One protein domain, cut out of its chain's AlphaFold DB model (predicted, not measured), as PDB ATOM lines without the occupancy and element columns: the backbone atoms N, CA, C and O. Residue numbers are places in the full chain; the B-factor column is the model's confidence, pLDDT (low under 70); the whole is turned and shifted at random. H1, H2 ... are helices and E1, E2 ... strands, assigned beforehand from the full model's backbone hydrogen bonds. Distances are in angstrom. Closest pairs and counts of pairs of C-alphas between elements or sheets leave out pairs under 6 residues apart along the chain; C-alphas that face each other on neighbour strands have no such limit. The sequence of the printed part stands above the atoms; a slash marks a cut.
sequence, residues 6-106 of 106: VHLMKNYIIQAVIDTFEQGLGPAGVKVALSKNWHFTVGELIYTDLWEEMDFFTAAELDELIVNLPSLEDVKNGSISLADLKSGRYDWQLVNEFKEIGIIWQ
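Overview. This is residues 6 to 106 of the 106 residues of an uncharacterized protein of Desulfotomaculum arcticum DSM 17038 (UniProt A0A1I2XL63). An elongated, mostly helical domain has the helices H1 and H2 crossing steeply in its middle, with H3 and a small sheet of two strands, E1 and E2, towards one end and the short helices H5 and H6 towards the other. The long link of residues 87 to 100 runs back from H6 along the length, bringing E2 beside E1. The printed part has 101 residues with six named helices and two named strands, in the order E1 H1 H2 H3 H4 H5 H6 E2; the sheet E1 = E2 is parallel and the class is mostly helix. The whole is compact, with a radius of gyration of the C-alphas of 13.8 A, and spans 43 by 27 by 22 A.

Along the chain. E1, residues 6 to 8, begins at C-alpha 6 (88.788, 102.881, 129.013) and is 6.4 A long. H1, residues 10 to 22, is 18.5 A long; H2, residues 27 to 36, begins at C-alpha 27 (108.165, 95.876, 121.416) and is 14.4 A long. H3, residues 50 to 59, is 14.6 A long. H4, residues 62 to 65, H5, residues 72 to 76, and H6, residues 82 to 86, are 5.2, 6.1 and 6.2 A long. E2, residues 101 to 105, is 12.8 A long and ends at C-alpha 105 (93.602, 98.986, 135.149).

Arrangement. H2 is the hub, touching H1, H3 and H4. H1 and H2 run opposite ways at a steep tilt of 53 degrees, with the C-alphas of Val 17 and Val 30 closest at 5.5 A. H2 and H3 form a helical hairpin at a shallow tilt of 21 degrees, Ser 35 and Phe 57 having the closest C-alphas, 6.1 A apart. H2 and H4 only just touch, with 3 pairs of C-alphas within 8 A, the closest those of Lys 31 and Leu 62 at 6.2 A. H1 touches H6 with residues 18 to 22 alone; the closest C-alphas, of Ile 18 and Leu 82, are 7.3 A apart. H5 touches no helix, but is close to H1, not clearly touching: the closest C-alphas, of Phe 21 and Leu 72, are 7.0 A apart. H1 and H3 are apart. E1 and E2 are parallel neighbours at 29 degrees, with N 6 and O 102, and N 104 and O 6, each 2.9 A apart and within hydrogen-bond range. With the six helices between them they make a strand-helix-strand unit, two parallel neighbour strands joined through helices. Every O i to N i+4 pair is within hydrogen-bond range in H1, H2, H5 and H6, and 5 of 6 in H3; H4 is too short for such a pair.

Size, cuts and confidence. The C-alphas of Tyr 47 and Asn 77, the two farthest apart, are 43.8 A from each other. The printed part has no cut, and residue 106 is the chain's last. The links H2 to H3, 13 residues, and H6 to E2, 14 residues, are long; in the latter, residues 93 to 94 pair with residues 66 to 67, antiparallel. The mean pLDDT of the printed part is 72.0, and residue 6, residues 35 to 60, residue 102 and residue 106 are under 70.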
ATOM      1  N   VAL A   6      88.633 104.209 129.607       69.25
ATOM      2  CA  VAL A   6      88.788 102.881 129.013       69.25
ATOM      3  C   VAL A   6      89.240 101.915 130.099       69.25
ATOM      4  O   VAL A   6      90.101 102.237 130.921       69.25
ATOM      5  N   HIS A   7      88.632 100.735 130.128       73.25
ATOM      6  CA  HIS A   7      88.955  99.683 131.083       73.25
ATOM      7  C   HIS A   7      89.904  98.694 130.418       73.25
ATOM      8  O   HIS A   7      89.562  98.100 129.407       73.25
ATOM      9  N   LEU A   8      91.101  98.509 130.974       73.38
ATOM     10  CA  LEU A   8      92.110  97.625 130.395       73.38
ATOM     11  C   LEU A   8      92.564  96.570 131.401       73.38
ATOM     12  O   LEU A   8      92.837  96.859 132.567       73.38
ATOM     13  N   MET A   9      92.705  95.337 130.918       76.38
ATOM     14  CA  MET A   9      93.184  94.207 131.710       76.38
ATOM     15  C   MET A   9      94.704  94.263 131.862       76.38
ATOM     16  O   MET A   9      95.450  93.977 130.918       76.38
ATOM     17  N   LYS A  10      95.187  94.564 133.069       77.31
ATOM     18  CA  LYS A  10      96.626  94.695 133.343       77.31
ATOM     19  C   LYS A  10      97.377  93.390 133.090       77.31
ATOM     20  O   LYS A  10      98.435  93.385 132.459       77.31
ATOM     21  N   ASN A  11      96.813  92.274 133.548       77.69
ATOM     22  CA  ASN A  11      97.434  90.954 133.404       77.69
ATOM     23  C   ASN A  11      97.571  90.531 131.937       77.69
ATOM     24  O   ASN A  11      98.558  89.896 131.580       77.69
ATOM     25  N   TYR A  12      96.620  90.919 131.085       78.31
ATOM     26  CA  TYR A  12      96.686  90.638 129.653       78.31
ATOM     27  C   TYR A  12      97.868  91.357 128.993       78.31
ATOM     28  O   TYR A  12      98.641  90.722 128.277       78.31
ATOM     29  N   ILE A  13      98.060  92.649 129.284       78.81
ATOM     30  CA  ILE A  13      99.192  93.412 128.738       78.81
ATOM     31  C   ILE A  13     100.522  92.816 129.199       78.81
ATOM     32  O   ILE A  13     101.431  92.627 128.391       78.81
ATOM     33  N   ILE A  14     100.622  92.466 130.482       80.81
ATOM     34  CA  ILE A  14     101.821  91.837 131.044       80.81
ATOM     35  C   ILE A  14     102.120  90.506 130.352       80.81
ATOM     36  O   ILE A  14     103.261  90.272 129.949       80.81
ATOM     37  N   GLN A  15     101.110  89.658 130.166       81.25
ATOM     38  CA  GLN A  15     101.284  88.375 129.495       81.25
ATOM     39  C   GLN A  15     101.702  88.557 128.032       81.25
ATOM     40  O   GLN A  15     102.646  87.911 127.587       81.25
ATOM     41  N   ALA A  16     101.073  89.484 127.303       83.38
ATOM     42  CA  ALA A  16     101.422  89.772 125.915       83.38
ATOM     43  C   ALA A  16     102.876  90.250 125.771       83.38
ATOM     44  O   ALA A  16     103.570  89.828 124.843       83.38
ATOM     45  N   VAL A  17     103.356  91.089 126.698       84.56
ATOM     46  CA  VAL A  17     104.766  91.501 126.768       84.56
ATOM     47  C   VAL A  17     105.669  90.292 126.996       84.56
ATOM     48  O   VAL A  17     106.607  90.070 126.239       84.56
ATOM     49  N   ILE A  18     105.382  89.472 128.003       84.12
ATOM     50  CA  ILE A  18     106.212  88.306 128.328       84.12
ATOM     51  C   ILE A  18     106.276  87.327 127.150       84.12
ATOM     52  O   ILE A  18     107.373  86.964 126.729       84.12
ATOM     53  N   ASP A  19     105.128  86.937 126.597       86.25
ATOM     54  CA  ASP A  19     105.035  85.917 125.549       86.25
ATOM     55  C   ASP A  19     105.773  86.336 124.279       86.25
ATOM     56  O   ASP A  19     106.407  85.515 123.613       86.25
ATOM     57  N   THR A  20     105.693  87.617 123.920       87.31
ATOM     58  CA  THR A  20     106.373  88.130 122.727       87.31
ATOM     59  C   THR A  20     107.877  88.187 122.936       87.31
ATOM     60  O   THR A  20     108.617  87.693 122.084       87.31
ATOM     61  N   PHE A  21     108.344  88.663 124.088       84.81
ATOM     62  CA  PHE A  21     109.771  88.659 124.399       84.81
ATOM     63  C   PHE A  21     110.341  87.238 124.530       84.81
ATOM     64  O   PHE A  21     111.456  86.992 124.066       84.81
ATOM     65  N   GLU A  22     109.581  86.279 125.071       85.69
ATOM     66  CA  GLU A  22     109.944  84.851 125.087       85.69
ATOM     67  C   GLU A  22     110.091  84.265 123.679       85.69
ATOM     68  O   GLU A  22     110.982  83.453 123.430       85.69
ATOM     69  N   GLN A  23     109.273  84.725 122.732       84.12
ATOM     70  CA  GLN A  23     109.384  84.373 121.313       84.12
ATOM     71  C   GLN A  23     110.520  85.120 120.593       84.12
ATOM     72  O   GLN A  23     110.712  84.951 119.388       84.12
ATOM     73  N   GLY A  24     111.281  85.962 121.300       81.81
ATOM     74  CA  GLY A  24     112.317  86.808 120.712       81.81
ATOM     75  C   GLY A  24     111.754  87.937 119.848       81.81
ATOM     76  O   GLY A  24     112.475  88.480 119.005       81.81
ATOM     77  N   LEU A  25     110.479  88.280 120.045       77.94
ATOM     78  CA  LEU A  25     109.788  89.388 119.405       77.94
ATOM     79  C   LEU A  25     109.829  90.587 120.359       77.94
ATOM     80  O   LEU A  25     109.421  90.507 121.509       77.94
ATOM     81  N   GLY A  26     110.383  91.702 119.889       81.88
ATOM     82  CA  GLY A  26     110.527  92.914 120.696       81.88
ATOM     83  C   GLY A  26     109.218  93.684 120.888       81.88
ATOM     84  O   GLY A  26     108.145  93.178 120.559       81.88
ATOM     85  N   PRO A  27     109.308  94.964 121.290       82.44
ATOM     86  CA  PRO A  27     108.165  95.876 121.416       82.44
ATOM     87  C   PRO A  27     107.203  95.874 120.210       82.44
ATOM     88  O   PRO A  27     105.987  95.862 120.370       82.44
ATOM     89  N   ALA A  28     107.717  95.779 118.979       79.88
ATOM     90  CA  ALA A  28     106.875  95.676 117.781       79.88
ATOM     91  C   ALA A  28     105.993  94.409 117.765       79.88
ATOM     92  O   ALA A  28     104.851  94.448 117.310       79.88
ATOM     93  N   GLY A  29     106.504  93.290 118.284       79.94
ATOM     94  CA  GLY A  29     105.742  92.055 118.454       79.94
ATOM     95  C   GLY A  29     104.645  92.200 119.501       79.94
ATOM     96  O   GLY A  29     103.525  91.761 119.256       79.94
ATOM     97  N   VAL A  30     104.941  92.879 120.615       80.88
ATOM     98  CA  VAL A  30     103.952  93.220 121.652       80.88
ATOM     99  C   VAL A  30     102.793  94.004 121.041       80.88
ATOM    100  O   VAL A  30     101.640  93.625 121.218       80.88
ATOM    101  N   LYS A  31     103.080  95.050 120.251       76.56
ATOM    102  CA  LYS A  31     102.049  95.861 119.583       76.56
ATOM    103  C   LYS A  31     101.151  95.012 118.677       76.56
ATOM    104  O   LYS A  31      99.927  95.149 118.681       76.56
ATOM    105  N   VAL A  32     101.745  94.090 117.920       75.69
ATOM    106  CA  VAL A  32     100.988  93.162 117.069       75.69
ATOM    107  C   VAL A  32     100.154  92.185 117.905       75.69
ATOM    108  O   VAL A  32      99.031  91.870 117.523       75.69
ATOM    109  N   ALA A  33     100.665  91.713 119.043       77.94
ATOM    110  CA  ALA A  33      99.932  90.817 119.934       77.94
ATOM    111  C   ALA A  33      98.726  91.514 120.583       77.94
ATOM    112  O   ALA A  33      97.620  90.974 120.530       77.94
ATOM    113  N   LEU A  34      98.920  92.729 121.108       74.88
ATOM    114  CA  LEU A  34      97.867  93.537 121.730       74.88
ATOM    115  C   LEU A  34      96.766  93.931 120.735       74.88
ATOM    116  O   LEU A  34      95.594  93.920 121.089       74.88
ATOM    117  N   SER A  35      97.121  94.201 119.476       69.12
ATOM    118  CA  SER A  35      96.144  94.546 118.428       69.12
ATOM    119  C   SER A  35      95.390  93.345 117.836       69.12
ATOM    120  O   SER A  35      94.364  93.541 117.188       69.12
ATOM    121  N   LYS A  36      95.861  92.099 118.028       64.25
ATOM    122  CA  LYS A  36      95.263  90.896 117.404       64.25
ATOM    123  C   LYS A  36      94.546  89.944 118.361       64.25
ATOM    124  O   LYS A  36      93.597  89.289 117.938       64.25
ATOM    125  N   ASN A  37      94.985  89.822 119.616       56.19
ATOM    126  CA  ASN A  37      94.570  88.719 120.500       56.19
ATOM    127  C   ASN A  37      93.574  89.112 121.601       56.19
ATOM    128  O   ASN A  37      93.436  88.388 122.587       56.19
ATOM    129  N   TRP A  38      92.871  90.232 121.464       48.75
ATOM    130  CA  TRP A  38      91.972  90.717 122.516       48.75
ATOM    131  C   TRP A  38      90.690  89.860 122.671       48.75
ATOM    132  O   TRP A  38      90.104  89.797 123.748       48.75
ATOM    133  N   HIS A  39      90.317  89.105 121.629       39.47
ATOM    134  CA  HIS A  39      89.098  88.284 121.564       39.47
ATOM    135  C   HIS A  39      89.001  87.132 122.588       39.47
ATOM    136  O   HIS A  39      87.932  86.539 122.716       39.47
ATOM    137  N   PHE A  40      90.081  86.767 123.290       34.28
ATOM    138  CA  PHE A  40      90.137  85.513 124.060       34.28
ATOM    139  C   PHE A  40      89.982  85.639 125.587       34.28
ATOM    140  O   PHE A  40      89.959  84.604 126.250       34.28
ATOM    141  N   THR A  41      89.837  86.841 126.166       37.50
ATOM    142  CA  THR A  41      90.049  87.000 127.629       37.50
ATOM    143  C   THR A  41      88.986  87.779 128.409       37.50
ATOM    144  O   THR A  41      89.277  88.223 129.515       37.50
ATOM    145  N   VAL A  42      87.755  87.942 127.916       34.78
ATOM    146  CA  VAL A  42      86.702  88.575 128.735       34.78
ATOM    147  C   VAL A  42      85.413  87.763 128.685       34.78
ATOM    148  O   VAL A  42      84.565  87.919 127.811       34.78
ATOM    149  N   GLY A  43      85.287  86.857 129.657       33.44
ATOM    150  CA  GLY A  43      83.978  86.506 130.185       33.44
ATOM    151  C   GLY A  43      83.402  87.733 130.892       33.44
ATOM    152  O   GLY A  43      84.101  88.363 131.676       33.44
ATOM    153  N   GLU A  44      82.142  88.029 130.585       33.28
ATOM    154  CA  GLU A  44      81.311  89.114 131.124       33.28
ATOM    155  C   GLU A  44      81.651  90.540 130.648       33.28
ATOM    156  O   GLU A  44      82.488  91.254 131.187       33.28
ATOM    157  N   LEU A  45      80.902  90.924 129.603       34.88
ATOM    158  CA  LEU A  45      80.627  92.268 129.092       34.88
ATOM    159  C   LEU A  45      80.826  93.410 130.109       34.88
ATOM    160  O   LEU A  45      80.029  93.575 131.035       34.88
ATOM    161  N   ILE A  46      81.770  94.304 129.809       34.72
ATOM    162  CA  ILE A  46      81.688  95.708 130.217       34.72
ATOM    163  C   ILE A  46      80.912  96.448 129.121       34.72
ATOM    164  O   ILE A  46      81.199  96.314 127.935       34.72
ATOM    165  N   TYR A  47      79.878  97.190 129.521       36.62
ATOM    166  CA  TYR A  47      79.081  98.080 128.668       36.62
ATOM    167  C   TYR A  47      79.875  99.358 128.329       36.62
ATOM    168  O   TYR A  47      79.495 100.464 128.706       36.62
ATOM    169  N   THR A  48      80.991  99.205 127.629       39.00
ATOM    170  CA  THR A  48      81.663 100.277 126.886       39.00
ATOM    171  C   THR A  48      81.940  99.724 125.500       39.00
ATOM    172  O   THR A  48      82.250  98.542 125.360       39.00
ATOM    173  N   ASP A  49      81.685 100.523 124.467       46.19
ATOM    174  CA  ASP A  49      81.685 100.074 123.081       46.19
ATOM    175  C   ASP A  49      82.983  99.317 122.759       46.19
ATOM    176  O   ASP A  49      84.049  99.911 122.663       46.19
ATOM    177  N   LEU A  50      82.887  97.993 122.561       43.47
ATOM    178  CA  LEU A  50      83.996  97.094 122.189       43.47
ATOM    179  C   LEU A  50      84.836  97.619 121.000       43.47
ATOM    180  O   LEU A  50      85.967  97.186 120.791       43.47
ATOM    181  N   TRP A  51      84.263  98.523 120.203       45.56
ATOM    182  CA  TRP A  51      84.914  99.220 119.100       45.56
ATOM    183  C   TRP A  51      85.922 100.287 119.562       45.56
ATOM    184  O   TRP A  51      86.965 100.432 118.930       45.56
ATOM    185  N   GLU A  52      85.673 100.975 120.679       51.50
ATOM    186  CA  GLU A  52      86.552 102.025 121.212       51.50
ATOM    187  C   GLU A  52      87.869 101.455 121.758       51.50
ATOM    188  O   GLU A  52      88.914 102.071 121.581       51.50
ATOM    189  N   GLU A  53      87.866 100.253 122.346       51.31
ATOM    190  CA  GLU A  53      89.088  99.577 122.821       51.31
ATOM    191  C   GLU A  53      89.973  99.070 121.668       51.31
ATOM    192  O   GLU A  53      91.202  99.161 121.728       51.31
ATOM    193  N   MET A  54      89.358  98.573 120.588       51.19
ATOM    194  CA  MET A  54      90.076  98.173 119.372       51.19
ATOM    195  C   MET A  54      90.731  99.374 118.685       51.19
ATOM    196  O   MET A  54      91.904  99.308 118.297       51.19
ATOM    197  N   ASP A  55      89.995 100.479 118.565       57.03
ATOM    198  CA  ASP A  55      90.529 101.730 118.035       57.03
ATOM    199  C   ASP A  55      91.586 102.326 118.975       57.03
ATOM    200  O   ASP A  55      92.592 102.851 118.497       57.03
ATOM    201  N   PHE A  56      91.438 102.167 120.296       64.19
ATOM    202  CA  PHE A  56      92.399 102.651 121.287       64.19
ATOM    203  C   PHE A  56      93.786 102.033 121.090       64.19
ATOM    204  O   PHE A  56      94.753 102.772 120.936       64.19
ATOM    205  N   PHE A  57      93.912 100.704 121.001       62.72
ATOM    206  CA  PHE A  57      95.217 100.059 120.755       62.72
ATOM    207  C   PHE A  57      95.719 100.200 119.315       62.72
ATOM    208  O   PHE A  57      96.907 100.010 119.050       62.72
ATOM    209  N   THR A  58      94.834 100.526 118.373       63.38
ATOM    210  CA  THR A  58      95.230 100.878 117.003       63.38
ATOM    211  C   THR A  58      95.804 102.298 116.943       63.38
ATOM    212  O   THR A  58      96.705 102.562 116.145       63.38
ATOM    213  N   ALA A  59      95.307 103.204 117.791       62.44
ATOM    214  CA  ALA A  59      95.690 104.613 117.846       62.44
ATOM    215  C   ALA A  59      96.782 104.938 118.883       62.44
ATOM    216  O   ALA A  59      97.407 105.998 118.776       62.44
ATOM    217  N   ALA A  60      96.980 104.079 119.883       65.88
ATOM    218  CA  ALA A  60      97.991 104.220 120.920       65.88
ATOM    219  C   ALA A  60      99.247 103.421 120.567       65.88
ATOM    220  O   ALA A  60      99.199 102.214 120.309       65.88
ATOM    221  N   GLU A  61     100.390 104.095 120.568       72.25
ATOM    222  CA  GLU A  61     101.678 103.428 120.472       72.25
ATOM    223  C   GLU A  61     102.045 102.759 121.804       72.25
ATOM    224  O   GLU A  61     101.587 103.127 122.888       72.25
ATOM    225  N   LEU A  62     102.867 101.713 121.730       73.31
ATOM    226  CA  LEU A  62     103.201 100.909 122.906       73.31
ATOM    227  C   LEU A  62     103.992 101.707 123.952       73.31
ATOM    228  O   LEU A  62     103.800 101.502 125.145       73.31
ATOM    229  N   ASP A  63     104.866 102.603 123.505       74.06
ATOM    230  CA  ASP A  63     105.653 103.513 124.342       74.06
ATOM    231  C   ASP A  63     104.813 104.647 124.948       74.06
ATOM    232  O   ASP A  63     105.192 105.203 125.977       74.06
ATOM    233  N   GLU A  64     103.648 104.950 124.369       74.81
ATOM    234  CA  GLU A  64     102.661 105.856 124.966       74.81
ATOM    235  C   GLU A  64     101.879 105.180 126.102       74.81
ATOM    236  O   GLU A  64     101.446 105.857 127.032       74.81
ATOM    237  N   LEU A  65     101.705 103.854 126.052       75.94
ATOM    238  CA  LEU A  65     100.975 103.083 127.069       75.94
ATOM    239  C   LEU A  65     101.876 102.508 128.162       75.94
ATOM    240  O   LEU A  65     101.425 102.267 129.287       75.94
ATOM    241  N   ILE A  66     103.137 102.249 127.819       84.69
ATOM    242  CA  ILE A  66     104.076 101.507 128.646       84.69
ATOM    243  C   ILE A  66     105.404 102.253 128.725       84.69
ATOM    244  O   ILE A  66     106.206 102.268 127.790       84.69
ATOM    245  N   VAL A  67     105.673 102.815 129.896       86.12
ATOM    246  CA  VAL A  67     106.903 103.549 130.182       86.12
ATOM    247  C   VAL A  67     108.003 102.576 130.597       86.12
ATOM    248  O   VAL A  67     107.764 101.624 131.345       86.12
ATOM    249  N   ASN A  68     109.224 102.843 130.130       86.00
ATOM    250  CA  ASN A  68     110.433 102.061 130.400       86.00
ATOM    251  C   ASN A  68     110.380 100.602 129.924       86.00
ATOM    252  O   ASN A  68     111.159  99.796 130.422       86.00
ATOM    253  N   LEU A  69     109.521 100.227 128.970       86.38
ATOM    254  CA  LEU A  69     109.546  98.873 128.407       86.38
ATOM    255  C   LEU A  69     110.944  98.572 127.820       86.38
ATOM    256  O   LEU A  69     111.474  99.403 127.077       86.38
ATOM    257  N   PRO A  70     111.566  97.422 128.139       85.06
ATOM    258  CA  PRO A  70     112.920  97.148 127.679       85.06
ATOM    259  C   PRO A  70     112.964  96.945 126.167       85.06
ATOM    260  O   PRO A  70     111.977  96.534 125.550       85.06
ATOM    261  N   SER A  71     114.121  97.172 125.551       86.25
ATOM    262  CA  SER A  71     114.297  96.788 124.154       86.25
ATOM    263  C   SER A  71     114.491  95.273 124.028       86.25
ATOM    264  O   SER A  71     114.863  94.571 124.971       86.25
ATOM    265  N   LEU A  72     114.284  94.746 122.817       84.06
ATOM    266  CA  LEU A  72     114.620  93.351 122.529       84.06
ATOM    267  C   LEU A  72     116.119  93.075 122.719       84.06
ATOM    268  O   LEU A  72     116.495  91.968 123.092       84.06
ATOM    269  N   GLU A  73     116.971  94.062 122.440       85.31
ATOM    270  CA  GLU A  73     118.421  93.933 122.583       85.31
ATOM    271  C   GLU A  73     118.835  93.838 124.051       85.31
ATOM    272  O   GLU A  73     119.678  93.005 124.379       85.31
ATOM    273  N   ASP A  74     118.192  94.594 124.944       86.50
ATOM    274  CA  ASP A  74     118.453  94.522 126.389       86.50
ATOM    275  C   ASP A  74     118.163  93.129 126.945       86.50
ATOM    276  O   ASP A  74     118.921  92.601 127.762       86.50
ATOM    277  N   VAL A  75     117.087  92.506 126.459       83.56
ATOM    278  CA  VAL A  75     116.718  91.143 126.853       83.56
ATOM    279  C   VAL A  75     117.648  90.110 126.211       83.56
ATOM    280  O   VAL A  75     118.101  89.188 126.889       83.56
ATOM    281  N   LYS A  76     118.009  90.269 124.930       82.56
ATOM    282  CA  LYS A  76     118.921  89.346 124.227       82.56
ATOM    283  C   LYS A  76     120.346  89.366 124.776       82.56
ATOM    284  O   LYS A  76     120.981  88.317 124.840       82.56
ATOM    285  N   ASN A  77     120.836  90.533 125.178       87.00
ATOM    286  CA  ASN A  77     122.179  90.697 125.730       87.00
ATOM    287  C   ASN A  77     122.245  90.354 127.229       87.00
ATOM    288  O   ASN A  77     123.326  90.380 127.814       87.00
ATOM    289  N   GLY A  78     121.106  90.015 127.848       80.38
ATOM    290  CA  GLY A  78     121.016  89.639 129.257       80.38
ATOM    291  C   GLY A  78     121.106  90.815 130.233       80.38
ATOM    292  O   GLY A  78     121.202  90.579 131.435       80.38
ATOM    293  N   SER A  79     121.053  92.060 129.745       85.25
ATOM    294  CA  SER A  79     120.976  93.265 130.584       85.25
ATOM    295  C   SER A  79     119.713  93.264 131.443       85.25
ATOM    296  O   SER A  79     119.716  93.782 132.558       85.25
ATOM    297  N   ILE A  80     118.635  92.671 130.923       83.88
ATOM    298  CA  ILE A  80     117.360  92.496 131.614       83.88
ATOM    299  C   ILE A  80     116.932  91.044 131.453       83.88
ATOM    300  O   ILE A  80     116.820  90.539 130.335       83.88
ATOM    301  N   SER A  81     116.676  90.356 132.564       84.56
ATOM    302  CA  SER A  81     116.170  88.988 132.505       84.56
ATOM    303  C   SER A  81     114.644  88.969 132.362       84.56
ATOM    304  O   SER A  81     113.927  89.774 132.957       84.56
ATOM    305  N   LEU A  82     114.116  87.981 131.632       80.50
ATOM    306  CA  LEU A  82     112.669  87.726 131.575       80.50
ATOM    307  C   LEU A  82     112.079  87.437 132.966       80.50
ATOM    308  O   LEU A  82     110.910  87.716 133.223       80.50
ATOM    309  N   ALA A  83     112.888  86.891 133.881       82.81
ATOM    310  CA  ALA A  83     112.482  86.660 135.261       82.81
ATOM    311  C   ALA A  83     112.269  87.978 136.027       82.81
ATOM    312  O   ALA A  83     111.352  88.061 136.845       82.81
ATOM    313  N   ASP A  84     113.056  89.016 135.743       83.94
ATOM    314  CA  ASP A  84     112.891  90.340 136.355       83.94
ATOM    315  C   ASP A  84     111.635  91.050 135.842       83.94
ATOM    316  O   ASP A  84     110.932  91.684 136.630       83.94
ATOM    317  N   LEU A  85     111.291  90.859 134.564       79.62
ATOM    318  CA  LEU A  85     110.019  91.323 134.001       79.62
ATOM    319  C   LEU A  85     108.822  90.618 134.650       79.62
ATOM    320  O   LEU A  85     107.887  91.280 135.094       79.62
ATOM    321  N   LYS A  86     108.877  89.286 134.777       76.88
ATOM    322  CA  LYS A  86     107.817  88.470 135.402       76.88
ATOM    323  C   LYS A  86     107.618  88.764 136.886       76.88
ATOM    324  O   LYS A  86     106.497  88.718 137.378       76.88
ATOM    325  N   SER A  87     108.706  89.017 137.608       81.31
ATOM    326  CA  SER A  87     108.671  89.271 139.052       81.31
ATOM    327  C   SER A  87     108.384  90.731 139.413       81.31
ATOM    328  O   SER A  87     108.284  91.039 140.599       81.31
ATOM    329  N   GLY A  88     108.262  91.622 138.419       75.25
ATOM    330  CA  GLY A  88     108.077  93.060 138.635       75.25
ATOM    331  C   GLY A  88     109.301  93.755 139.237       75.25
ATOM    332  O   GLY A  88     109.171  94.826 139.819       75.25
ATOM    333  N   ARG A  89     110.489  93.140 139.148       81.62
ATOM    334  CA  ARG A  89     111.753  93.728 139.626       81.62
ATOM    335  C   ARG A  89     112.294  94.794 138.686       81.62
ATOM    336  O   ARG A  89     113.041  95.665 139.118       81.62
ATOM    337  N   TYR A  90     111.943  94.694 137.411       81.56
ATOM    338  CA  TYR A  90     112.199  95.737 136.438       81.56
ATOM    339  C   TYR A  90     111.088  96.795 136.529       81.56
ATOM    340  O   TYR A  90     109.910  96.441 136.539       81.56
ATOM    341  N   ASP A  91     111.455  98.074 136.629       81.00
ATOM    342  CA  ASP A  91     110.522  99.186 136.873       81.00
ATOM    343  C   ASP A  91     109.973  99.758 135.558       81.00
ATOM    344  O   ASP A  91     110.342 100.843 135.098       81.00
ATOM    345  N   TRP A  92     109.104  98.974 134.927       85.56
ATOM    346  CA  TRP A  92     108.276  99.407 133.808       85.56
ATOM    347  C   TRP A  92     106.855  99.671 134.296       85.56
ATOM    348  O   TRP A  92     106.359  99.009 135.209       85.56
ATOM    349  N   GLN A  93     106.206 100.675 133.717       84.69
ATOM    350  CA  GLN A  93     104.975 101.231 134.272       84.69
ATOM    351  C   GLN A  93     103.913 101.391 133.195       84.69
ATOM    352  O   GLN A  93     104.201 101.798 132.074       84.69
ATOM    353  N   LEU A  94     102.672 101.080 133.562       84.50
ATOM    354  CA  LEU A  94     101.509 101.350 132.731       84.50
ATOM    355  C   LEU A  94     101.006 102.761 133.031       84.50
ATOM    356  O   LEU A  94     100.863 103.129 134.200       84.50
ATOM    357  N   VAL A  95     100.742 103.549 131.992       85.56
ATOM    358  CA  VAL A  95     100.194 104.900 132.164       85.56
ATOM    359  C   VAL A  95      98.740 104.832 132.632       85.56
ATOM    360  O   VAL A  95      98.012 103.902 132.304       85.56
ATOM    361  N   ASN A  96      98.296 105.823 133.403       82.88
ATOM    362  CA  ASN A  96      96.899 105.914 133.852       82.88
ATOM    363  C   ASN A  96      96.045 106.822 132.952       82.88
ATOM    364  O   ASN A  96      94.847 106.956 133.186       82.88
ATOM    365  N   GLU A  97      96.651 107.464 131.952       79.12
ATOM    366  CA  GLU A  97      95.979 108.382 131.036       79.12
ATOM    367  C   GLU A  97      96.681 108.383 129.672       79.12
ATOM    368  O   GLU A  97      97.911 108.378 129.607       79.12
ATOM    369  N   PHE A  98      95.900 108.414 128.594       75.38
ATOM    370  CA  PHE A  98      96.373 108.530 127.217       75.38
ATOM    371  C   PHE A  98      95.563 109.599 126.481       75.38
ATOM    372  O   PHE A  98      94.362 109.431 126.304       75.38
ATOM    373  N   LYS A  99      96.199 110.688 126.029       73.69
ATOM    374  CA  LYS A  99      95.532 111.785 125.286       73.69
ATOM    375  C   LYS A  99      94.220 112.245 125.952       73.69
ATOM    376  O   LYS A  99      93.192 112.326 125.289       73.69
ATOM    377  N   GLU A 100      94.265 112.517 127.260       71.50
ATOM    378  CA  GLU A 100      93.110 112.930 128.085       71.50
ATOM    379  C   GLU A 100      92.032 111.839 128.290       71.50
ATOM    380  O   GLU A 100      90.980 112.103 128.874       71.50
ATOM    381  N   ILE A 101      92.286 110.600 127.855       71.00
ATOM    382  CA  ILE A 101      91.455 109.420 128.128       71.00
ATOM    383  C   ILE A 101      91.998 108.725 129.376       71.00
ATOM    384  O   ILE A 101      93.136 108.253 129.384       71.00
ATOM    385  N   GLY A 102      91.184 108.623 130.426       68.75
ATOM    386  CA  GLY A 102      91.566 107.916 131.649       68.75
ATOM    387  C   GLY A 102      91.592 106.399 131.445       68.75
ATOM    388  O   GLY A 102      90.668 105.835 130.863       68.75
ATOM    389  N   ILE A 103      92.612 105.720 131.962       75.81
ATOM    390  CA  ILE A 103      92.725 104.260 131.901       75.81
ATOM    391  C   ILE A 103      92.466 103.674 133.285       75.81
ATOM    392  O   ILE A 103      93.102 104.045 134.274       75.81
ATOM    393  N   ILE A 104      91.539 102.723 133.353       76.50
ATOM    394  CA  ILE A 104      91.258 101.946 134.557       76.50
ATOM    395  C   ILE A 104      91.864 100.556 134.379       76.50
ATOM    396  O   ILE A 104      91.360  99.744 133.605       76.50
ATOM    397  N   TRP A 105      92.934 100.286 135.126       75.06
ATOM    398  CA  TRP A 105      93.602  98.986 135.149       75.06
ATOM    399  C   TRP A 105      92.863  97.995 136.054       75.06
ATOM    400  O   TRP A 105      92.761  98.227 137.263       75.06
ATOM    401  N   GLN A 106      92.379  96.899 135.465       69.62
ATOM    402  CA  GLN A 106      91.737  95.770 136.151       69.62
ATOM    403  C   GLN A 106      92.680  94.571 136.305       69.62
ATOM    404  O   GLN A 106      93.535  94.349 135.409       69.62
TER     405      GLN A 106